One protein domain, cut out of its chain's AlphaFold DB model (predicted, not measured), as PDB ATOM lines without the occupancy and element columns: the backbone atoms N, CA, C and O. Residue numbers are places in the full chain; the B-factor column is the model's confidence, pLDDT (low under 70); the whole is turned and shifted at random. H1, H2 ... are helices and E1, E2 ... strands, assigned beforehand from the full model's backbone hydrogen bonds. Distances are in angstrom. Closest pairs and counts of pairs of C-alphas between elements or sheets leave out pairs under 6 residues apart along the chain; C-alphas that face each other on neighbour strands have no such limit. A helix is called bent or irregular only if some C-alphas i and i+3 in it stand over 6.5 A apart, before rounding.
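Overview. This is residues 476 to 636 of the 1229 residues of the protein "Integrin_alpha2 domain-containing protein" of Sparganum proliferum (UniProt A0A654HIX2). The strands form a loose, flattened barrel: a strongly twisted sheet of five strands, E4, E5, E2, E1 and E7, curls round one side, and the small sheet of E3, E6 and E8 covers its open side. The ring is only loosely closed where E1 comes near E8 and E3 comes near E4; H1 and H2 are short helices at opposite ends of the long axis, and long unnamed stretches also lie toward these ends. The printed part has 161 residues, with two named helices and eight named strands in the order E1, H1, E2, H2, E3, E4, E5, E6, E7, E8. The larger sheet has the order E4, E5, E2, E1, E7 and is mixed, while the other has the order E3, E6, E8 and is antiparallel; the class is mostly strand, although under half of the residues are in named elements. The whole is only just compact, close to loose, with a radius of gyration of the C-alphas of 18.0 A and spans of 53 by 38 by 28 A.

Arrangement. Begin with E1, residues 476 to 483, an inner strand of the larger sheet. Its antiparallel neighbour is E2, residues 499 to 509, where N 479 and O 506 are 2.8 A apart, within hydrogen-bond range. E2 is also antiparallel to E5, residues 567 to 576, with N 501 and O 572 at 2.8 A. E5 forms a hairpin with the edge strand E4, residues 551 to 562, where you will find N 560 and O 569 at 3.0 A; E4 bends by 65 degrees at residue 554. The other edge strand is E7, residues 626 to 628, parallel to E1 at 45 degrees, with N 478 and O 628 at 2.9 A. From edge to edge the way across this sheet turns by 108 degrees, and it is curled like part of a barrel. In the second sheet look first at E6, residues 594 to 600, whose pairing is staggered. Its residues 596 to 600 pair antiparallel with E3, residues 534 to 538, where N 536 and O 598 are 2.8 A apart. Its residues 594 to 596 pair antiparallel with E8, residues 633 to 635, where N 595 and O 634 are 2.9 A apart. Between the sheets, the closest C-alphas of E1 and E8 are those of Phe 482 and Phe 634, 7.0 A apart; those of E3 and E4 are Phe 537 and Leu 553, 7.5 A apart. E1 and E6 are near each other, while E2 and E6 are apart. H2, residues 519 to 525, only grazes the larger sheet with residues 519 to 520; the C-alphas of Met 519 and Lys 567 are its closest pair with E5, at 7.4 A. H1, residues 486 to 489, is not on either sheet. In H2 every O i to N i+4 pair is within hydrogen-bond range; H1 is too short for such a pair, and its one O i to N i+3 pair is not within range.

Along the chain. Find C-alpha 476 at (126.733, 114.081, 121.684); from there E1 runs 22.2 A to C-alpha 483. H1 is only just irregular, with C-alphas 486 and 489 6.8 A apart. E2 measures 31.8 A, H2 9.9 A and E3 13.4 A. E4 begins at C-alpha 551 at (136.884, 114.789, 94.002) and measures 28.9 A; E5 measures 28.6 A and E6 20.4 A. E7 measures 6.8 A, and E8 runs 7.2 A to C-alpha 635 at (125.607, 115.794, 98.825).

Size, cuts and confidence. The two C-alphas farthest apart are those of Gln 492 and Glu 618, at 53.9 A. The printed part has no cut. The links E3 to E4, E5 to E6 and E6 to E7 are long, the last with 25 residues; in it residues 609 to 610 pair antiparallel with residues 615 to 616. The mean pLDDT of the printed part is 79.7, and 36 residues are under 70, among them residues 511 to 516, 584 to 591 and 608 to 623.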
ATOM      1  N   TYR A 476     127.190 112.957 122.503       81.44
ATOM      2  CA  TYR A 476     126.733 114.081 121.684       81.44
ATOM      3  C   TYR A 476     126.436 113.628 120.253       81.44
ATOM      4  O   TYR A 476     127.163 112.816 119.683       81.44
ATOM      5  N   ARG A 477     125.425 114.224 119.620       85.94
ATOM      6  CA  ARG A 477     125.190 114.134 118.176       85.94
ATOM      7  C   ARG A 477     125.742 115.375 117.481       85.94
ATOM      8  O   ARG A 477     125.385 116.502 117.826       85.94
ATOM      9  N   ALA A 478     126.602 115.172 116.486       89.75
ATOM     10  CA  ALA A 478     127.131 116.247 115.661       89.75
ATOM     11  C   ALA A 478     126.133 116.613 114.555       89.75
ATOM     12  O   ALA A 478     125.856 115.837 113.637       89.75
ATOM     13  N   LYS A 479     125.604 117.832 114.634       91.75
ATOM     14  CA  LYS A 479     124.713 118.422 113.639       91.75
ATOM     15  C   LYS A 479     125.522 119.369 112.757       91.75
ATOM     16  O   LYS A 479     125.713 120.539 113.085       91.75
ATOM     17  N   CYS A 480     126.029 118.851 111.643       92.62
ATOM     18  CA  CYS A 480     126.743 119.669 110.670       92.62
ATOM     19  C   CYS A 480     125.778 120.353 109.692       92.62
ATOM     20  O   CYS A 480     124.848 119.739 109.174       92.62
ATOM     21  N   ARG A 481     126.066 121.612 109.365       93.94
ATOM     22  CA  ARG A 481     125.536 122.312 108.187       93.94
ATOM     23  C   ARG A 481     126.704 122.652 107.268       93.94
ATOM     24  O   ARG A 481     127.747 123.087 107.749       93.94
ATOM     25  N   PHE A 482     126.505 122.475 105.964       93.19
ATOM     26  CA  PHE A 482     127.499 122.753 104.932       93.19
ATOM     27  C   PHE A 482     126.946 123.784 103.945       93.19
ATOM     28  O   PHE A 482     125.981 123.505 103.235       93.19
ATOM     29  N   ASP A 483     127.559 124.963 103.891       92.25
ATOM     30  CA  ASP A 483     127.251 125.994 102.901       92.25
ATOM     31  C   ASP A 483     128.219 125.872 101.707       92.25
ATOM     32  O   ASP A 483     129.428 125.670 101.876       92.25
ATOM     33  N   THR A 484     127.683 125.983 100.486       91.75
ATOM     34  CA  THR A 484     128.422 125.867  99.212       91.75
ATOM     35  C   THR A 484     128.073 127.029  98.266       91.75
ATOM     36  O   THR A 484     127.072 127.714  98.494       91.75
ATOM     37  N   PRO A 485     128.879 127.315  97.222       89.12
ATOM     38  CA  PRO A 485     128.670 128.494  96.382       89.12
ATOM     39  C   PRO A 485     127.449 128.349  95.453       89.12
ATOM     40  O   PRO A 485     127.335 127.320  94.785       89.12
ATOM     41  N   PRO A 486     126.590 129.379  95.292       81.25
ATOM     42  CA  PRO A 486     125.396 129.298  94.436       81.25
ATOM     43  C   PRO A 486     125.655 128.987  92.950       81.25
ATOM     44  O   PRO A 486     124.758 128.519  92.253       81.25
ATOM     45  N   TRP A 487     126.872 129.227  92.448       80.69
ATOM     46  CA  TRP A 487     127.252 128.908  91.065       80.69
ATOM     47  C   TRP A 487     127.491 127.408  90.816       80.69
ATOM     48  O   TRP A 487     127.545 126.980  89.664       80.69
ATOM     49  N   LEU A 488     127.637 126.595  91.870       83.38
ATOM     50  CA  LEU A 488     128.093 125.203  91.765       83.38
ATOM     51  C   LEU A 488     127.105 124.280  91.024       83.38
ATOM     52  O   LEU A 488     127.530 123.305  90.407       83.38
ATOM     53  N   SER A 489     125.815 124.623  91.046       74.69
ATOM     54  CA  SER A 489     124.722 123.904  90.378       74.69
ATOM     55  C   SER A 489     124.323 124.481  89.012       74.69
ATOM     56  O   SER A 489     123.453 123.923  88.348       74.69
ATOM     57  N   THR A 490     124.910 125.611  88.600       66.62
ATOM     58  CA  THR A 490     124.505 126.371  87.398       66.62
ATOM     59  C   THR A 490     125.611 126.519  86.352       66.62
ATOM     60  O   THR A 490     125.334 126.927  85.225       66.62
ATOM     61  N   VAL A 491     126.857 126.165  86.685       71.06
ATOM     62  CA  VAL A 491     128.032 126.292  85.807       71.06
ATOM     63  C   VAL A 491     128.673 124.921  85.565       71.06
ATOM     64  O   VAL A 491     128.797 124.118  86.484       71.06
ATOM     65  N   GLN A 492     129.130 124.657  84.333       74.62
ATOM     66  CA  GLN A 492     129.877 123.443  83.969       74.62
ATOM     67  C   GLN A 492     131.202 123.361  84.757       74.62
ATOM     68  O   GLN A 492     132.187 124.022  84.420       74.62
ATOM     69  N   VAL A 493     131.241 122.538  85.808       84.31
ATOM     70  CA  VAL A 493     132.422 122.379  86.670       84.31
ATOM     71  C   VAL A 493     133.478 121.498  85.992       84.31
ATOM     72  O   VAL A 493     133.257 120.317  85.718       84.31
ATOM     73  N   ARG A 494     134.664 122.069  85.754       85.88
ATOM     74  CA  ARG A 494     135.794 121.400  85.086       85.88
ATOM     75  C   ARG A 494     136.809 120.831  86.079       85.88
ATOM     76  O   ARG A 494     136.798 121.171  87.266       85.88
ATOM     77  N   ASN A 495     137.718 119.994  85.581       87.06
ATOM     78  CA  ASN A 495     138.833 119.445  86.356       87.06
ATOM     79  C   ASN A 495     139.618 120.556  87.091       87.06
ATOM     80  O   ASN A 495     139.812 121.646  86.553       87.06
ATOM     81  N   ARG A 496     140.069 120.289  88.323       86.31
ATOM     82  CA  ARG A 496     140.818 121.203  89.214       86.31
ATOM     83  C   ARG A 496     140.106 122.493  89.653       86.31
ATOM     84  O   ARG A 496     140.731 123.278  90.370       86.31
ATOM     85  N   THR A 497     138.832 122.707  89.306       90.31
ATOM     86  CA  THR A 497     138.029 123.838  89.820       90.31
ATOM     87  C   THR A 497     138.059 123.859  91.351       90.31
ATOM     88  O   THR A 497     137.809 122.836  91.985       90.31
ATOM     89  N   VAL A 498     138.365 125.007  91.961       92.69
ATOM     90  CA  VAL A 498     138.392 125.141  93.426       92.69
ATOM     91  C   VAL A 498     136.975 125.378  93.937       92.69
ATOM     92  O   VAL A 498     136.361 126.393  93.618       92.69
ATOM     93  N   ILE A 499     136.471 124.451  94.748       93.56
ATOM     94  CA  ILE A 499     135.145 124.528  95.364       93.56
ATOM     95  C   ILE A 499     135.339 124.813  96.862       93.56
ATOM     96  O   ILE A 499     135.684 123.889  97.604       93.56
ATOM     97  N   PRO A 500     135.178 126.064  97.331       94.62
ATOM     98  CA  PRO A 500     135.186 126.368  98.757       94.62
ATOM     99  C   PRO A 500     133.900 125.860  99.419       94.62
ATOM    100  O   PRO A 500     132.804 126.037  98.886       94.62
ATOM    101  N   VAL A 501     134.043 125.240 100.586       94.00
ATOM    102  CA  VAL A 501     132.958 124.687 101.400       94.00
ATOM    103  C   VAL A 501     133.131 125.164 102.837       94.00
ATOM    104  O   VAL A 501     134.240 125.185 103.376       94.00
ATOM    105  N   LYS A 502     132.020 125.538 103.466       94.81
ATOM    106  CA  LYS A 502     131.977 126.028 104.842       94.81
ATOM    107  C   LYS A 502     131.133 125.086 105.692       94.81
ATOM    108  O   LYS A 502     129.935 124.977 105.458       94.81
ATOM    109  N   ALA A 503     131.746 124.413 106.660       94.00
ATOM    110  CA  ALA A 503     131.053 123.567 107.625       94.00
ATOM    111  C   ALA A 503     130.911 124.285 108.973       94.00
ATOM    112  O   ALA A 503     131.905 124.699 109.568       94.00
ATOM    113  N   THR A 504     129.685 124.384 109.482       94.75
ATOM    114  CA  THR A 504     129.413 124.694 110.892       94.75
ATOM    115  C   THR A 504     129.013 123.411 111.607       94.75
ATOM    116  O   THR A 504     128.051 122.761 111.190       94.75
ATOM    117  N   VAL A 505     129.722 123.068 112.678       93.81
ATOM    118  CA  VAL A 505     129.452 121.909 113.534       93.81
ATOM    119  C   VAL A 505     128.816 122.394 114.831       93.81
ATOM    120  O   VAL A 505     129.376 123.246 115.523       93.81
ATOM    121  N   ASP A 506     127.659 121.830 115.148       91.00
ATOM    122  CA  ASP A 506     126.926 122.005 116.400       91.00
ATOM    123  C   ASP A 506     126.938 120.659 117.147       91.00
ATOM    124  O   ASP A 506     126.666 119.626 116.530       91.00
ATOM    125  N   LEU A 507     127.303 120.639 118.433       88.56
ATOM    126  CA  LEU A 507     127.318 119.417 119.249       88.56
ATOM    127  C   LEU A 507     126.133 119.446 120.211       88.56
ATOM    128  O   LEU A 507     126.101 120.241 121.146       88.56
ATOM    129  N   GLN A 508     125.169 118.563 119.976       84.19
ATOM    130  CA  GLN A 508     123.930 118.502 120.746       84.19
ATOM    131  C   GLN A 508     124.006 117.288 121.677       84.19
ATOM    132  O   GLN A 508     124.174 116.168 121.196       84.19
ATOM    133  N   ALA A 509     123.952 117.504 122.995       77.31
ATOM    134  CA  ALA A 509     123.912 116.411 123.970       77.31
ATOM    135  C   ALA A 509     122.675 115.534 123.722       77.31
ATOM    136  O   ALA A 509     121.631 116.048 123.313       77.31
ATOM    137  N   ILE A 510     122.796 114.221 123.928       70.94
ATOM    138  CA  ILE A 510     121.698 113.294 123.606       70.94
ATOM    139  C   ILE A 510     120.627 113.283 124.717       70.94
ATOM    140  O   ILE A 510     119.439 113.231 124.412       70.94
ATOM    141  N   LEU A 511     121.027 113.429 125.987       67.06
ATOM    142  CA  LEU A 511     120.116 113.486 127.138       67.06
ATOM    143  C   LEU A 511     119.548 114.908 127.362       67.06
ATOM    144  O   LEU A 511     120.320 115.842 127.591       67.06
ATOM    145  N   PRO A 512     118.211 115.104 127.382       47.09
ATOM    146  CA  PRO A 512     117.584 116.433 127.448       47.09
ATOM    147  C   PRO A 512     117.569 117.081 128.847       47.09
ATOM    148  O   PRO A 512     117.150 118.230 128.982       47.09
ATOM    149  N   HIS A 513     117.989 116.361 129.892       52.81
ATOM    150  CA  HIS A 513     117.977 116.832 131.286       52.81
ATOM    151  C   HIS A 513     119.373 117.083 131.883       52.81
ATOM    152  O   HIS A 513     119.478 117.430 133.057       52.81
ATOM    153  N   GLN A 514     120.442 116.936 131.094       56.31
ATOM    154  CA  GLN A 514     121.815 117.172 131.547       56.31
ATOM    155  C   GLN A 514     122.272 118.627 131.366       56.31
ATOM    156  O   GLN A 514     121.782 119.372 130.514       56.31
ATOM    157  N   GLN A 515     123.276 119.019 132.152       55.72
ATOM    158  CA  GLN A 515     123.964 120.299 132.011       55.72
ATOM    159  C   GLN A 515     124.915 120.241 130.802       55.72
ATOM    160  O   GLN A 515     126.040 119.758 130.899       55.72
ATOM    161  N   VAL A 516     124.437 120.703 129.642       63.00
ATOM    162  CA  VAL A 516     125.170 120.646 128.366       63.00
ATOM    163  C   VAL A 516     126.494 121.409 128.462       63.00
ATOM    164  O   VAL A 516     126.495 122.636 128.567       63.00
ATOM    165  N   GLN A 517     127.620 120.694 128.371       74.19
ATOM    166  CA  GLN A 517     128.942 121.318 128.314       74.19
ATOM    167  C   GLN A 517     129.110 122.059 126.981       74.19
ATOM    168  O   GLN A 517     128.776 121.550 125.906       74.19
ATOM    169  N   THR A 518     129.673 123.260 127.032       82.75
ATOM    170  CA  THR A 518     130.092 123.984 125.829       82.75
ATOM    171  C   THR A 518     131.281 123.283 125.168       82.75
ATOM    172  O   THR A 518     132.080 122.618 125.827       82.75
ATOM    173  N   MET A 519     131.487 123.490 123.862       85.94
ATOM    174  CA  MET A 519     132.701 123.001 123.194       85.94
ATOM    175  C   MET A 519     133.979 123.586 123.808       85.94
ATOM    176  O   MET A 519     135.018 122.936 123.771       85.94
ATOM    177  N   LYS A 520     133.904 124.768 124.432       84.94
ATOM    178  CA  LYS A 520     135.014 125.359 125.188       84.94
ATOM    179  C   LYS A 520     135.384 124.520 126.413       84.94
ATOM    180  O   LYS A 520     136.567 124.275 126.633       84.94
ATOM    181  N   GLU A 521     134.397 124.046 127.168       80.81
ATOM    182  CA  GLU A 521     134.603 123.162 128.325       80.81
ATOM    183  C   GLU A 521     135.067 121.768 127.887       80.81
ATOM    184  O   GLU A 521     136.055 121.267 128.419       80.81
ATOM    185  N   ILE A 522     134.454 121.187 126.848       81.06
ATOM    186  CA  ILE A 522     134.877 119.905 126.254       81.06
ATOM    187  C   ILE A 522     136.356 119.953 125.832       81.06
ATOM    188  O   ILE A 522     137.127 119.042 126.134       81.06
ATOM    189  N   PHE A 523     136.781 121.025 125.153       84.44
ATOM    190  CA  PHE A 523     138.174 121.195 124.738       84.44
ATOM    191  C   PHE A 523     139.110 121.454 125.935       84.44
ATOM    192  O   PHE A 523     140.206 120.896 125.980       84.44
ATOM    193  N   PHE A 524     138.660 122.209 126.946       80.25
ATOM    194  CA  PHE A 524     139.405 122.448 128.187       80.25
ATOM    195  C   PHE A 524     139.682 121.148 128.964       80.25
ATOM    196  O   PHE A 524     140.846 120.837 129.226       80.25
ATOM    197  N   PHE A 525     138.654 120.345 129.267       73.69
ATOM    198  CA  PHE A 525     138.828 119.052 129.945       73.69
ATOM    199  C   PHE A 525     139.594 118.040 129.076       73.69
ATOM    200  O   PHE A 525     140.395 117.259 129.588       73.69
ATOM    201  N   GLY A 526     139.429 118.097 127.749       71.19
ATOM    202  CA  GLY A 526     140.213 117.317 126.788       71.19
ATOM    203  C   GLY A 526     141.684 117.742 126.636       71.19
ATOM    204  O   GLY A 526     142.419 117.056 125.920       71.19
ATOM    205  N   ARG A 527     142.111 118.841 127.285       76.19
ATOM    206  CA  ARG A 527     143.425 119.505 127.145       76.19
ATOM    207  C   ARG A 527     143.812 119.785 125.684       76.19
ATOM    208  O   ARG A 527     144.919 119.477 125.248       76.19
ATOM    209  N   THR A 528     142.883 120.344 124.915       78.69
ATOM    210  CA  THR A 528     143.030 120.614 123.478       78.69
ATOM    211  C   THR A 528     142.440 121.981 123.121       78.69
ATOM    212  O   THR A 528     141.669 122.552 123.888       78.69
ATOM    213  N   SER A 529     142.790 122.532 121.961       85.25
ATOM    214  CA  SER A 529     142.147 123.712 121.382       85.25
ATOM    215  C   SER A 529     141.564 123.404 119.999       85.25
ATOM    216  O   SER A 529     141.859 122.377 119.389       85.25
ATOM    217  N   ALA A 530     140.747 124.319 119.467       84.50
ATOM    218  CA  ALA A 530     140.110 124.146 118.161       84.50
ATOM    219  C   ALA A 530     141.111 123.975 116.997       84.50
ATOM    220  O   ALA A 530     140.759 123.353 116.000       84.50
ATOM    221  N   SER A 531     142.340 124.495 117.114       82.44
ATOM    222  CA  SER A 531     143.401 124.337 116.107       82.44
ATOM    223  C   SER A 531     144.147 123.002 116.181       82.44
ATOM    224  O   SER A 531     144.788 122.622 115.204       82.44
ATOM    225  N   ASP A 532     144.050 122.277 117.299       83.19
ATOM    226  CA  ASP A 532     144.779 121.018 117.518       83.19
ATOM    227  C   ASP A 532     143.964 119.791 117.066       83.19
ATOM    228  O   ASP A 532     144.429 118.652 117.124       83.19
ATOM    229  N   LEU A 533     142.722 120.013 116.623       85.94
ATOM    230  CA  LEU A 533     141.793 118.969 116.211       85.94
ATOM    231  C   LEU A 533     142.254 118.282 114.917       85.94
ATOM    232  O   LEU A 533     142.491 118.907 113.882       85.94
ATOM    233  N   ILE A 534     142.295 116.949 114.934       86.12
ATOM    234  CA  ILE A 534     142.597 116.147 113.748       86.12
ATOM    235  C   ILE A 534     141.320 116.028 112.910       86.12
ATOM    236  O   ILE A 534     140.494 115.133 113.108       86.12
ATOM    237  N   HIS A 535     141.149 116.948 111.964       86.44
ATOM    238  CA  HIS A 535     140.047 116.921 111.003       86.44
ATOM    239  C   HIS A 535     140.220 115.786 109.981       86.44
ATOM    240  O   HIS A 535     141.274 115.643 109.356       86.44
ATOM    241  N   GLN A 536     139.162 115.002 109.776       86.81
ATOM    242  CA  GLN A 536     139.095 113.922 108.795       86.81
ATOM    243  C   GLN A 536     137.932 114.154 107.828       86.81
ATOM    244  O   GLN A 536     136.812 114.466 108.233       86.81
ATOM    245  N   PHE A 537     138.207 113.960 106.540       87.12
ATOM    246  CA  PHE A 537     137.259 114.145 105.448       87.12
ATOM    247  C   PHE A 537     137.258 112.892 104.574       87.12
ATOM    248  O   PHE A 537     138.331 112.437 104.178       87.12
ATOM    249  N   ASN A 538     136.081 112.383 104.212       86.31
ATOM    250  CA  ASN A 538     135.946 111.510 103.045       86.31
ATOM    251  C   ASN A 538     135.270 112.325 101.927       86.31
ATOM    252  O   ASN A 538     134.078 112.609 102.049       86.31
ATOM    253  N   PRO A 539     136.009 112.772 100.892       83.25
ATOM    254  CA  PRO A 539     135.475 113.666  99.868       83.25
ATOM    255  C   PRO A 539     134.646 112.947  98.790       83.25
ATOM    256  O   PRO A 539     133.840 113.599  98.133       83.25
ATOM    257  N   ASP A 540     134.817 111.636  98.608       82.44
ATOM    258  CA  ASP A 540     134.051 110.837  97.646       82.44
ATOM    259  C   ASP A 540     133.801 109.434  98.206       82.44
ATOM    260  O   ASP A 540     134.603 108.519  98.022       82.44
ATOM    261  N   ALA A 541     132.671 109.263  98.895       70.69
ATOM    262  CA  ALA A 541     132.310 107.998  99.533       70.69
ATOM    263  C   ALA A 541     132.065 106.823  98.562       70.69
ATOM    264  O   ALA A 541     131.910 105.694  99.021       70.69
ATOM    265  N   TRP A 542     132.040 107.063  97.245       67.75
ATOM    266  CA  TRP A 542     131.907 106.012  96.231       67.75
ATOM    267  C   TRP A 542     133.245 105.340  95.879       67.75
ATOM    268  O   TRP A 542     133.263 104.239  95.332       67.75
ATOM    269  N   ALA A 543     134.377 105.978  96.194       66.62
ATOM    270  CA  ALA A 543     135.703 105.461  95.882       66.62
ATOM    271  C   ALA A 543     136.288 104.659  97.055       66.62
ATOM    272  O   ALA A 543     136.623 105.214  98.102       66.62
ATOM    273  N   SER A 544     136.477 103.353  96.851       65.25
ATOM    274  CA  SER A 544     137.162 102.455  97.793       65.25
ATOM    275  C   SER A 544     138.655 102.767  97.968       65.25
ATOM    276  O   SER A 544     139.239 102.423  98.993       65.25
ATOM    277  N   GLU A 545     139.273 103.432  96.988       71.38
ATOM    278  CA  GLU A 545     140.707 103.720  96.947       71.38
ATOM    279  C   GLU A 545     141.003 105.210  96.689       71.38
ATOM    280  O   GLU A 545     140.319 105.842  95.876       71.38
ATOM    281  N   PRO A 546     142.097 105.771  97.248       67.00
ATOM    282  CA  PRO A 546     142.512 107.154  96.989       67.00
ATOM    283  C   PRO A 546     142.812 107.469  95.514       67.00
ATOM    284  O   PRO A 546     142.780 108.634  95.117       67.00
ATOM    285  N   GLY A 547     143.119 106.462  94.690       68.00
ATOM    286  CA  GLY A 547     143.304 106.628  93.244       68.00
ATOM    287  C   GLY A 547     142.003 106.973  92.510       68.00
ATOM    288  O   GLY A 547     142.015 107.808  91.610       68.00
ATOM    289  N   HIS A 548     140.884 106.399  92.957       76.00
ATOM    290  CA  HIS A 548     139.595 106.404  92.260       76.00
ATOM    291  C   HIS A 548     138.635 107.535  92.693       76.00
ATOM    292  O   HIS A 548     137.554 107.681  92.127       76.00
ATOM    293  N   GLN A 549     139.024 108.366  93.668       82.12
ATOM    294  CA  GLN A 549     138.238 109.517  94.140       82.12
ATOM    295  C   GLN A 549     138.054 110.581  93.044       82.12
ATOM    296  O   GLN A 549     139.021 111.219  92.621       82.12
ATOM    297  N   ARG A 550     136.802 110.842  92.644       87.06
ATOM    298  CA  ARG A 550     136.432 111.813  91.591       87.06
ATOM    299  C   ARG A 550     136.619 113.265  92.043       87.06
ATOM    300  O   ARG A 550     136.823 114.159  91.218       87.06
ATOM    301  N   ILE A 551     136.595 113.505  93.354       89.81
ATOM    302  CA  ILE A 551     136.884 114.789  94.002       89.81
ATOM    303  C   ILE A 551     137.768 114.564  95.235       89.81
ATOM    304  O   ILE A 551     137.620 113.566  95.937       89.81
ATOM    305  N   LYS A 552     138.704 115.484  95.502       90.19
ATOM    306  CA  LYS A 552     139.632 115.408  96.644       90.19
ATOM    307  C   LYS A 552     139.639 116.694  97.462       90.19
ATOM    308  O   LYS A 552     139.317 117.765  96.948       90.19
ATOM    309  N   LEU A 553     140.033 116.582  98.727       90.62
ATOM    310  CA  LEU A 553     140.369 117.722  99.580       90.62
ATOM    311  C   LEU A 553     141.674 118.365  99.080       90.62
ATOM    312  O   LEU A 553     142.671 117.667  98.919       90.62
ATOM    313  N   ASP A 554     141.672 119.679  98.851       91.19
ATOM    314  CA  ASP A 554     142.887 120.451  98.548       91.19
ATOM    315  C   ASP A 554     143.583 120.898  99.838       91.19
ATOM    316  O   ASP A 554     144.768 120.643 100.030       91.19
ATOM    317  N   ARG A 555     142.832 121.550 100.736       90.88
ATOM    318  CA  ARG A 555     143.288 121.977 102.066       90.88
ATOM    319  C   ARG A 555     142.104 122.330 102.970       90.88
ATOM    320  O   ARG A 555     141.020 122.651 102.478       90.88
ATOM    321  N   VAL A 556     142.350 122.352 104.276       91.31
ATOM    322  CA  VAL A 556     141.565 123.151 105.232       91.31
ATOM    323  C   VAL A 556     142.154 124.563 105.226       91.31
ATOM    324  O   VAL A 556     143.376 124.710 105.205       91.31
ATOM    325  N   THR A 557     141.314 125.595 105.170       90.81
ATOM    326  CA  THR A 557     141.740 127.004 105.079       90.81
ATOM    327  C   THR A 557     141.605 127.761 106.393       90.81
ATOM    328  O   THR A 557     142.355 128.706 106.610       90.81
ATOM    329  N   ASN A 558     140.650 127.387 107.248       92.25
ATOM    330  CA  ASN A 558     140.360 128.087 108.500       92.25
ATOM    331  C   ASN A 558     139.636 127.152 109.479       92.25
ATOM    332  O   ASN A 558     138.779 126.372 109.057       92.25
ATOM    333  N   VAL A 559     139.948 127.261 110.770       92.38
ATOM    334  CA  VAL A 559     139.264 126.554 111.861       92.38
ATOM    335  C   VAL A 559     139.130 127.515 113.037       92.38
ATOM    336  O   VAL A 559     140.125 128.087 113.476       92.38
ATOM    337  N   ARG A 560     137.913 127.706 113.553       92.69
ATOM    338  CA  ARG A 560     137.667 128.560 114.727       92.69
ATOM    339  C   ARG A 560     136.474 128.075 115.544       92.69
ATOM    340  O   ARG A 560     135.476 127.639 114.973       92.69
ATOM    341  N   LEU A 561     136.547 128.211 116.865       92.12
ATOM    342  CA  LEU A 561     135.384 128.078 117.742       92.12
ATOM    343  C   LEU A 561     134.656 129.426 117.819       92.12
ATOM    344  O   LEU A 561     135.267 130.452 118.107       92.12
ATOM    345  N   ASP A 562     133.356 129.419 117.555       89.69
ATOM    346  CA  ASP A 562     132.448 130.527 117.825       89.69
ATOM    347  C   ASP A 562     131.834 130.308 119.214       89.69
ATOM    348  O   ASP A 562     130.925 129.494 119.381       89.69
ATOM    349  N   GLU A 563     132.392 130.975 120.229       86.88
ATOM    350  CA  GLU A 563     131.965 130.801 121.626       86.88
ATOM    351  C   GLU A 563     130.540 131.315 121.874       86.88
ATOM    352  O   GLU A 563     129.831 130.766 122.712       86.88
ATOM    353  N   LEU A 564     130.096 132.334 121.128       86.50
ATOM    354  CA  LEU A 564     128.801 132.989 121.341       86.50
ATOM    355  C   LEU A 564     127.632 132.155 120.797       86.50
ATOM    356  O   LEU A 564     126.532 132.208 121.344       86.50
ATOM    357  N   TYR A 565     127.877 131.349 119.761       85.44
ATOM    358  CA  TYR A 565     126.912 130.380 119.226       85.44
ATOM    359  C   TYR A 565     127.245 128.912 119.554       85.44
ATOM    360  O   TYR A 565     126.574 128.022 119.026       85.44
ATOM    361  N   ASN A 566     128.263 128.666 120.390       89.56
ATOM    362  CA  ASN A 566     128.807 127.348 120.752       89.56
ATOM    363  C   ASN A 566     129.055 126.422 119.539       89.56
ATOM    364  O   ASN A 566     128.646 125.261 119.540       89.56
ATOM    365  N   LYS A 567     129.681 126.935 118.467       91.94
ATOM    366  CA  LYS A 567     129.816 126.222 117.176       91.94
ATOM    367  C   LYS A 567     131.236 126.220 116.638       91.94
ATOM    368  O   LYS A 567     131.882 127.259 116.553       91.94
ATOM    369  N   LEU A 568     131.715 125.054 116.209       93.56
ATOM    370  CA  LEU A 568     133.007 124.925 115.539       93.56
ATOM    371  C   LEU A 568     132.817 125.202 114.044       93.56
ATOM    372  O   LEU A 568     132.045 124.521 113.369       93.56
ATOM    373  N   LEU A 569     133.532 126.195 113.524       94.00
ATOM    374  CA  LEU A 569     133.554 126.527 112.109       94.00
ATOM    375  C   LEU A 569     134.813 125.959 111.450       94.00
ATOM    376  O   LEU A 569     135.923 126.214 111.915       94.00
ATOM    377  N   VAL A 570     134.630 125.250 110.335       94.56
ATOM    378  CA  VAL A 570     135.704 124.699 109.499       94.56
ATOM    379  C   VAL A 570     135.465 125.106 108.048       94.56
ATOM    380  O   VAL A 570     134.450 124.757 107.447       94.56
ATOM    381  N   GLU A 571     136.409 125.838 107.464       94.81
ATOM    382  CA  GLU A 571     136.376 126.246 106.057       94.81
ATOM    383  C   GLU A 571     137.453 125.453 105.306       94.81
ATOM    384  O   GLU A 571     138.593 125.345 105.767       94.81
ATOM    385  N   PHE A 572     137.088 124.840 104.181       94.56
ATOM    386  CA  PHE A 572     137.958 123.946 103.415       94.56
ATOM    387  C   PHE A 572     137.652 124.019 101.917       94.56
ATOM    388  O   PHE A 572     136.602 124.504 101.501       94.56
ATOM    389  N   THR A 573     138.572 123.542 101.081       95.06
ATOM    390  CA  THR A 573     138.421 123.578  99.618       95.06
ATOM    391  C   THR A 573     138.554 122.191  99.007       95.06
ATOM    392  O   THR A 573     139.507 121.468  99.303       95.06
ATOM    393  N   LEU A 574     137.633 121.847  98.108       93.69
ATOM    394  CA  LEU A 574     137.626 120.612  97.326       93.69
ATOM    395  C   LEU A 574     138.049 120.879  95.868       93.69
ATOM    396  O   LEU A 574     137.871 121.988  95.359       93.69
ATOM    397  N   LYS A 575     138.587 119.859  95.188       92.81
ATOM    398  CA  LYS A 575     138.988 119.896  93.769       92.81
ATOM    399  C   LYS A 575     138.555 118.630  93.014       92.81
ATOM    400  O   LYS A 575     139.012 117.536  93.372       92.81
ATOM    401  N   PRO A 576     137.737 118.743  91.951       91.81
ATOM    402  CA  PRO A 576     137.482 117.653  91.011       91.81
ATOM    403  C   PRO A 576     138.788 117.148  90.390       91.81
ATOM    404  O   PRO A 576     139.664 117.953  90.073       91.81
ATOM    405  N   GLN A 577     138.914 115.831  90.227       90.19
ATOM    406  CA  GLN A 577     140.064 115.174  89.582       90.19
ATOM    407  C   GLN A 577     139.852 114.949  88.074       90.19
ATOM    408  O   GLN A 577     140.800 114.675  87.337       90.19
ATOM    409  N   MET A 578     138.607 115.099  87.622       88.19
ATOM    410  CA  MET A 578     138.143 115.033  86.236       88.19
ATOM    411  C   MET A 578     137.047 116.090  86.022       88.19
ATOM    412  O   MET A 578     136.671 116.790  86.966       88.19
ATOM    413  N   HIS A 579     136.555 116.247  84.796       84.38
ATOM    414  CA  HIS A 579     135.421 117.130  84.530       84.38
ATOM    415  C   HIS A 579     134.125 116.485  85.038       84.38
ATOM    416  O   HIS A 579     134.001 115.263  85.010       84.38
ATOM    417  N   VAL A 580     133.142 117.275  85.485       82.38
ATOM    418  CA  VAL A 580     131.860 116.718  85.967       82.38
ATOM    419  C   VAL A 580     131.085 116.007  84.846       82.38
ATOM    420  O   VAL A 580     130.380 115.037  85.107       82.38
ATOM    421  N   GLU A 581     131.295 116.409  83.590       71.88
ATOM    422  CA  GLU A 581     130.777 115.714  82.402       71.88
ATOM    423  C   GLU A 581     131.347 114.293  82.214       71.88
ATOM    424  O   GLU A 581     130.629 113.417  81.726       71.88
ATOM    425  N   ASP A 582     132.568 114.029  82.689       77.44
ATOM    426  CA  ASP A 582     133.252 112.730  82.589       77.44
ATOM    427  C   ASP A 582     133.016 111.817  83.808       77.44
ATOM    428  O   ASP A 582     133.397 110.648  83.787       77.44
ATOM    429  N   MET A 583     132.436 112.332  84.901       82.88
ATOM    430  CA  MET A 583     132.371 111.599  86.171       82.88
ATOM    431  C   MET A 583     131.506 110.329  86.072       82.88
ATOM    432  O   MET A 583     130.301 110.427  85.814       82.88
ATOM    433  N   PRO A 584     132.065 109.131  86.347       67.44
ATOM    434  CA  PRO A 584     131.297 107.894  86.322       67.44
ATOM    435  C   PRO A 584     130.262 107.874  87.453       67.44
ATOM    436  O   PRO A 584     130.475 108.448  88.524       67.44
ATOM    437  N   ALA A 585     129.141 107.196  87.193       61.75
ATOM    438  CA  ALA A 585     128.043 106.922  88.127       61.75
ATOM    439  C   ALA A 585     127.362 108.132  88.807       61.75
ATOM    440  O   ALA A 585     126.469 107.925  89.622       61.75
ATOM    441  N   LEU A 586     127.699 109.385  88.473       68.31
ATOM    442  CA  LEU A 586     127.226 110.581  89.195       68.31
ATOM    443  C   LEU A 586     125.687 110.708  89.302       68.31
ATOM    444  O   LEU A 586     125.178 111.259  90.278       68.31
ATOM    445  N   GLU A 587     124.961 110.190  88.308       62.81
ATOM    446  CA  GLU A 587     123.491 110.203  88.229       62.81
ATOM    447  C   GLU A 587     122.839 108.884  88.704       62.81
ATOM    448  O   GLU A 587     121.616 108.810  88.812       62.81
ATOM    449  N   GLN A 588     123.626 107.845  89.012       53.09
ATOM    450  CA  GLN A 588     123.128 106.534  89.448       53.09
ATOM    451  C   GLN A 588     122.784 106.518  90.955       53.09
ATOM    452  O   GLN A 588     123.391 107.257  91.741       53.09
ATOM    453  N   PRO A 589     121.853 105.652  91.409       47.19
ATOM    454  CA  PRO A 589     121.606 105.428  92.834       47.19
ATOM    455  C   PRO A 589     122.902 105.057  93.574       47.19
ATOM    456  O   PRO A 589     123.645 104.183  93.141       47.19
ATOM    457  N   GLY A 590     123.207 105.761  94.667       55.38
ATOM    458  CA  GLY A 590     124.449 105.582  95.436       55.38
ATOM    459  C   GLY A 590     125.725 106.164  94.805       55.38
ATOM    460  O   GLY A 590     126.704 106.351  95.519       55.38
ATOM    461  N   GLY A 591     125.723 106.517  93.515       63.25
ATOM    462  CA  GLY A 591     126.879 107.089  92.810       63.25
ATOM    463  C   GLY A 591     127.067 108.603  92.976       63.25
ATOM    464  O   GLY A 591     128.032 109.169  92.462       63.25
ATOM    465  N   GLU A 592     126.180 109.285  93.700       76.12
ATOM    466  CA  GLU A 592     126.254 110.730  93.947       76.12
ATOM    467  C   GLU A 592     127.496 111.149  94.764       76.12
ATOM    468  O   GLU A 592     127.925 110.444  95.677       76.12
ATOM    469  N   LEU A 593     128.064 112.328  94.475       84.88
ATOM    470  CA  LEU A 593     129.169 112.883  95.269       84.88
ATOM    471  C   LEU A 593     128.686 113.258  96.675       84.88
ATOM    472  O   LEU A 593     128.037 114.291  96.865       84.88
ATOM    473  N   ARG A 594     129.028 112.426  97.663       85.31
ATOM    474  CA  ARG A 594     128.742 112.657  99.081       85.31
ATOM    475  C   ARG A 594     130.036 112.819  99.873       85.31
ATOM    476  O   ARG A 594     130.882 111.926  99.883       85.31
ATOM    477  N   VAL A 595     130.149 113.960 100.547       86.69
ATOM    478  CA  VAL A 595     131.287 114.344 101.385       86.69
ATOM    479  C   VAL A 595     130.917 114.108 102.849       86.69
ATOM    480  O   VAL A 595     129.849 114.530 103.294       86.69
ATOM    481  N   TYR A 596     131.807 113.464 103.601       88.56
ATOM    482  CA  TYR A 596     131.681 113.232 105.043       88.56
ATOM    483  C   TYR A 596     132.773 113.987 105.798       88.56
ATOM    484  O   TYR A 596     133.906 114.088 105.318       88.56
ATOM    485  N   TYR A 597     132.450 114.464 106.999       89.38
ATOM    486  CA  TYR A 597     133.370 115.187 107.875       89.38
ATOM    487  C   TYR A 597     133.270 114.703 109.328       89.38
ATOM    488  O   TYR A 597     132.173 114.473 109.836       89.38
ATOM    489  N   ARG A 598     134.417 114.615 110.012       89.19
ATOM    490  CA  ARG A 598     134.517 114.506 111.478       89.19
ATOM    491  C   ARG A 598     135.806 115.145 111.994       89.19
ATOM    492  O   ARG A 598     136.750 115.329 111.227       89.19
ATOM    493  N   PHE A 599     135.892 115.406 113.297       88.25
ATOM    494  CA  PHE A 599     137.174 115.655 113.967       88.25
ATOM    495  C   PHE A 599     137.482 114.590 115.026       88.25
ATOM    496  O   PHE A 599     136.589 113.895 115.513       88.25
ATOM    497  N   ILE A 600     138.761 114.476 115.381       82.38
ATOM    498  CA  ILE A 600     139.276 113.659 116.484       82.38
ATOM    499  C   ILE A 600     140.143 114.565 117.366       82.38
ATOM    500  O   ILE A 600     140.977 115.311 116.855       82.38
ATOM    501  N   MET A 601     139.964 114.499 118.685       83.31
ATOM    502  CA  MET A 601     140.843 115.175 119.647       83.31
ATOM    503  C   MET A 601     142.111 114.317 119.855       83.31
ATOM    504  O   MET A 601     141.969 113.139 120.203       83.31
ATOM    505  N   PRO A 602     143.337 114.835 119.647       77.69
ATOM    506  CA  PRO A 602     144.580 114.079 119.859       77.69
ATOM    507  C   PRO A 602     144.837 113.810 121.350       77.69
ATOM    508  O   PRO A 602     144.251 114.476 122.204       77.69
ATOM    509  N   CYS A 603     145.684 112.835 121.702       75.12
ATOM    510  CA  CYS A 603     146.176 112.717 123.085       75.12
ATOM    511  C   CYS A 603     147.045 113.934 123.456       75.12
ATOM    512  O   CYS A 603     147.699 114.484 122.563       75.12
ATOM    513  N   PRO A 604     147.102 114.349 124.737       72.38
ATOM    514  CA  PRO A 604     148.066 115.355 125.170       72.38
ATOM    515  C   PRO A 604     149.493 114.826 124.944       72.38
ATOM    516  O   PRO A 604     149.727 113.635 125.166       72.38
ATOM    517  N   PRO A 605     150.471 115.665 124.556       70.19
ATOM    518  CA  PRO A 605     151.842 115.207 124.305       70.19
ATOM    519  C   PRO A 605     152.529 114.636 125.560       70.19
ATOM    520  O   PRO A 605     153.436 113.818 125.446       70.19
ATOM    521  N   GLU A 606     152.072 115.034 126.749       70.69
ATOM    522  CA  GLU A 606     152.518 114.528 128.055       70.69
ATOM    523  C   GLU A 606     151.977 113.122 128.377       70.69
ATOM    524  O   GLU A 606     152.568 112.397 129.173       70.69
ATOM    525  N   GLN A 607     150.842 112.737 127.780       72.00
ATOM    526  CA  GLN A 607     150.068 111.539 128.121       72.00
ATOM    527  C   GLN A 607     149.796 110.719 126.844       72.00
ATOM    528  O   GLN A 607     148.683 110.743 126.303       72.00
ATOM    529  N   PRO A 608     150.835 110.049 126.302       68.12
ATOM    530  CA  PRO A 608     150.806 109.442 124.975       68.12
ATOM    531  C   PRO A 608     149.823 108.271 124.847       68.12
ATOM    532  O   PRO A 608     149.343 107.690 125.822       68.12
ATOM    533  N   TRP A 609     149.545 107.912 123.594       65.88
ATOM    534  CA  TRP A 609     148.708 106.775 123.220       65.88
ATOM    535  C   TRP A 609     149.346 105.439 123.629       65.88
ATOM    536  O   TRP A 609     150.454 105.116 123.196       65.88
ATOM    537  N   ASN A 610     148.623 104.632 124.404       61.84
ATOM    538  CA  ASN A 610     148.971 103.246 124.684       61.84
ATOM    539  C   ASN A 610     148.444 102.336 123.558       61.84
ATOM    540  O   ASN A 610     147.241 102.264 123.302       61.84
ATOM    541  N   ALA A 611     149.360 101.626 122.896       52.56
ATOM    542  CA  ALA A 611     149.054 100.732 121.782       52.56
ATOM    543  C   ALA A 611     148.293  99.455 122.191       52.56
ATOM    544  O   ALA A 611     147.590  98.895 121.353       52.56
ATOM    545  N   GLU A 612     148.404  99.008 123.446       47.66
ATOM    546  CA  GLU A 612     147.736  97.794 123.939       47.66
ATOM    547  C   GLU A 612     146.271  98.054 124.317       47.66
ATOM    548  O   GLU A 612     145.397  97.246 124.013       47.66
ATOM    549  N   THR A 613     145.989  99.196 124.956       51.00
ATOM    550  CA  THR A 613     144.637  99.562 125.418       51.00
ATOM    551  C   THR A 613     143.861 100.434 124.434       51.00
ATOM    552  O   THR A 613     142.645 100.551 124.561       51.00
ATOM    553  N   GLY A 614     144.531 101.066 123.463       55.06
ATOM    554  CA  GLY A 614     143.897 101.975 122.503       55.06
ATOM    555  C   GLY A 614     143.408 103.292 123.122       55.06
ATOM    556  O   GLY A 614     142.403 103.849 122.680       55.06
ATOM    557  N   THR A 615     144.080 103.769 124.173       59.56
ATOM    558  CA  THR A 615     143.687 104.944 124.975       59.56
ATOM    559  C   THR A 615     144.898 105.825 125.299       59.56
ATOM    560  O   THR A 615     146.035 105.361 125.256       59.56
ATOM    561  N   CYS A 616     144.690 107.104 125.641       67.31
ATOM    562  CA  CYS A 616     145.770 107.914 126.226       67.31
ATOM    563  C   CYS A 616     146.117 107.402 127.635       67.31
ATOM    564  O   CYS A 616     145.226 106.967 128.372       67.31
ATOM    565  N   SER A 617     147.385 107.514 128.032       64.06
ATOM    566  CA  SER A 617     147.818 107.207 129.398       64.06
ATOM    567  C   SER A 617     147.176 108.127 130.452       64.06
ATOM    568  O   SER A 617     146.600 109.174 130.150       64.06
ATOM    569  N   GLU A 618     147.240 107.693 131.717       63.28
ATOM    570  CA  GLU A 618     146.800 108.441 132.911       63.28
ATOM    571  C   GLU A 618     145.360 108.983 132.891       63.28
ATOM    572  O   GLU A 618     144.985 109.829 133.712       63.28
ATOM    573  N   ASN A 619     144.522 108.401 132.033       58.94
ATOM    574  CA  ASN A 619     143.075 108.596 131.966       58.94
ATOM    575  C   ASN A 619     142.670 109.912 131.278       58.94
ATOM    576  O   ASN A 619     141.512 110.314 131.338       58.94
ATOM    577  N   ALA A 620     143.577 110.517 130.499       61.44
ATOM    578  CA  ALA A 620     143.313 111.694 129.656       61.44
ATOM    579  C   ALA A 620     142.248 111.480 128.553       61.44
ATOM    580  O   ALA A 620     141.990 112.377 127.745       61.44
ATOM    581  N   TRP A 621     141.646 110.288 128.490       64.81
ATOM    582  CA  TRP A 621     140.550 109.931 127.591       64.81
ATOM    583  C   TRP A 621     139.153 110.036 128.229       64.81
ATOM    584  O   TRP A 621     138.181 110.121 127.481       64.81
ATOM    585  N   LEU A 622     139.042 110.095 129.566       60.31
ATOM    586  CA  LEU A 622     137.758 110.070 130.291       60.31
ATOM    587  C   LEU A 622     136.803 111.171 129.801       60.31
ATOM    588  O   LEU A 622     135.738 110.893 129.257       60.31
ATOM    589  N   HIS A 623     137.259 112.425 129.864       64.44
ATOM    590  CA  HIS A 623     136.477 113.614 129.505       64.44
ATOM    591  C   HIS A 623     136.320 113.834 127.987       64.44
ATOM    592  O   HIS A 623     135.951 114.921 127.547       64.44
ATOM    593  N   ARG A 624     136.636 112.835 127.151       75.25
ATOM    594  CA  ARG A 624     136.478 112.930 125.694       75.25
ATOM    595  C   ARG A 624     135.105 112.397 125.311       75.25
ATOM    596  O   ARG A 624     134.921 111.176 125.376       75.25
ATOM    597  N   PRO A 625     134.164 113.237 124.850       77.38
ATOM    598  CA  PRO A 625     132.845 112.762 124.468       77.38
ATOM    599  C   PRO A 625     132.868 111.699 123.367       77.38
ATOM    600  O   PRO A 625     133.757 111.649 122.508       77.38
ATOM    601  N   LYS A 626     131.843 110.850 123.378       78.50
ATOM    602  CA  LYS A 626     131.463 110.006 122.245       78.50
ATOM    603  C   LYS A 626     130.578 110.852 121.327       78.50
ATOM    604  O   LYS A 626     129.599 111.436 121.782       78.50
ATOM    605  N   ILE A 627     130.961 110.976 120.056       81.38
ATOM    606  CA  ILE A 627     130.282 111.866 119.105       81.38
ATOM    607  C   ILE A 627     129.712 111.041 117.951       81.38
ATOM    608  O   ILE A 627     130.462 110.441 117.178       81.38
ATOM    609  N   ASP A 628     128.387 111.044 117.823       81.88
ATOM    610  CA  ASP A 628     127.658 110.525 116.666       81.88
ATOM    611  C   ASP A 628     127.823 111.491 115.480       81.88
ATOM    612  O   ASP A 628     127.281 112.598 115.468       81.88
ATOM    613  N   TRP A 629     128.590 111.058 114.477       83.44
ATOM    614  CA  TRP A 629     128.882 111.805 113.249       83.44
ATOM    615  C   TRP A 629     127.930 111.479 112.080       83.44
ATOM    616  O   TRP A 629     128.169 111.939 110.962       83.44
ATOM    617  N   SER A 630     126.857 110.707 112.294       79.56
ATOM    618  CA  SER A 630     125.907 110.316 111.233       79.56
ATOM    619  C   SER A 630     125.290 111.518 110.502       79.56
ATOM    620  O   SER A 630     125.182 111.516 109.274       79.56
ATOM    621  N   GLY A 631     124.982 112.590 111.240       78.00
ATOM    622  CA  GLY A 631     124.474 113.862 110.716       78.00
ATOM    623  C   GLY A 631     125.497 114.723 109.960       78.00
ATOM    624  O   GLY A 631     125.141 115.791 109.468       78.00
ATOM    625  N   CYS A 632     126.758 114.293 109.843       87.06
ATOM    626  CA  CYS A 632     127.848 115.069 109.240       87.06
ATOM    627  C   CYS A 632     128.280 114.555 107.860       87.06
ATOM    628  O   CYS A 632     129.468 114.381 107.566       87.06
ATOM    629  N   SER A 633     127.292 114.378 106.979       87.38
ATOM    630  CA  SER A 633     127.502 114.168 105.544       87.38
ATOM    631  C   SER A 633     126.628 115.102 104.708       87.38
ATOM    632  O   SER A 633     125.538 115.481 105.134       87.38
ATOM    633  N   PHE A 634     127.089 115.479 103.514       87.81
ATOM    634  CA  PHE A 634     126.288 116.250 102.560       87.81
ATOM    635  C   PHE A 634     126.530 115.812 101.115       87.81
ATOM    636  O   PHE A 634     127.617 115.357 100.753       87.81
ATOM    637  N   LYS A 635     125.503 115.968 100.276       87.00
ATOM    638  CA  LYS A 635     125.607 115.794  98.825       87.00
ATOM    639  C   LYS A 635     126.145 117.081  98.199       87.00
ATOM    640  O   LYS A 635     125.571 118.147  98.409       87.00
ATOM    641  N   LEU A 636     127.201 116.982  97.399       88.31
ATOM    642  CA  LEU A 636     127.735 118.113  96.644       88.31
ATOM    643  C   LEU A 636     126.807 118.428  95.446       88.31
ATOM    644  O   LEU A 636     126.555 117.529  94.636       88.31
TER     645      LEU A 636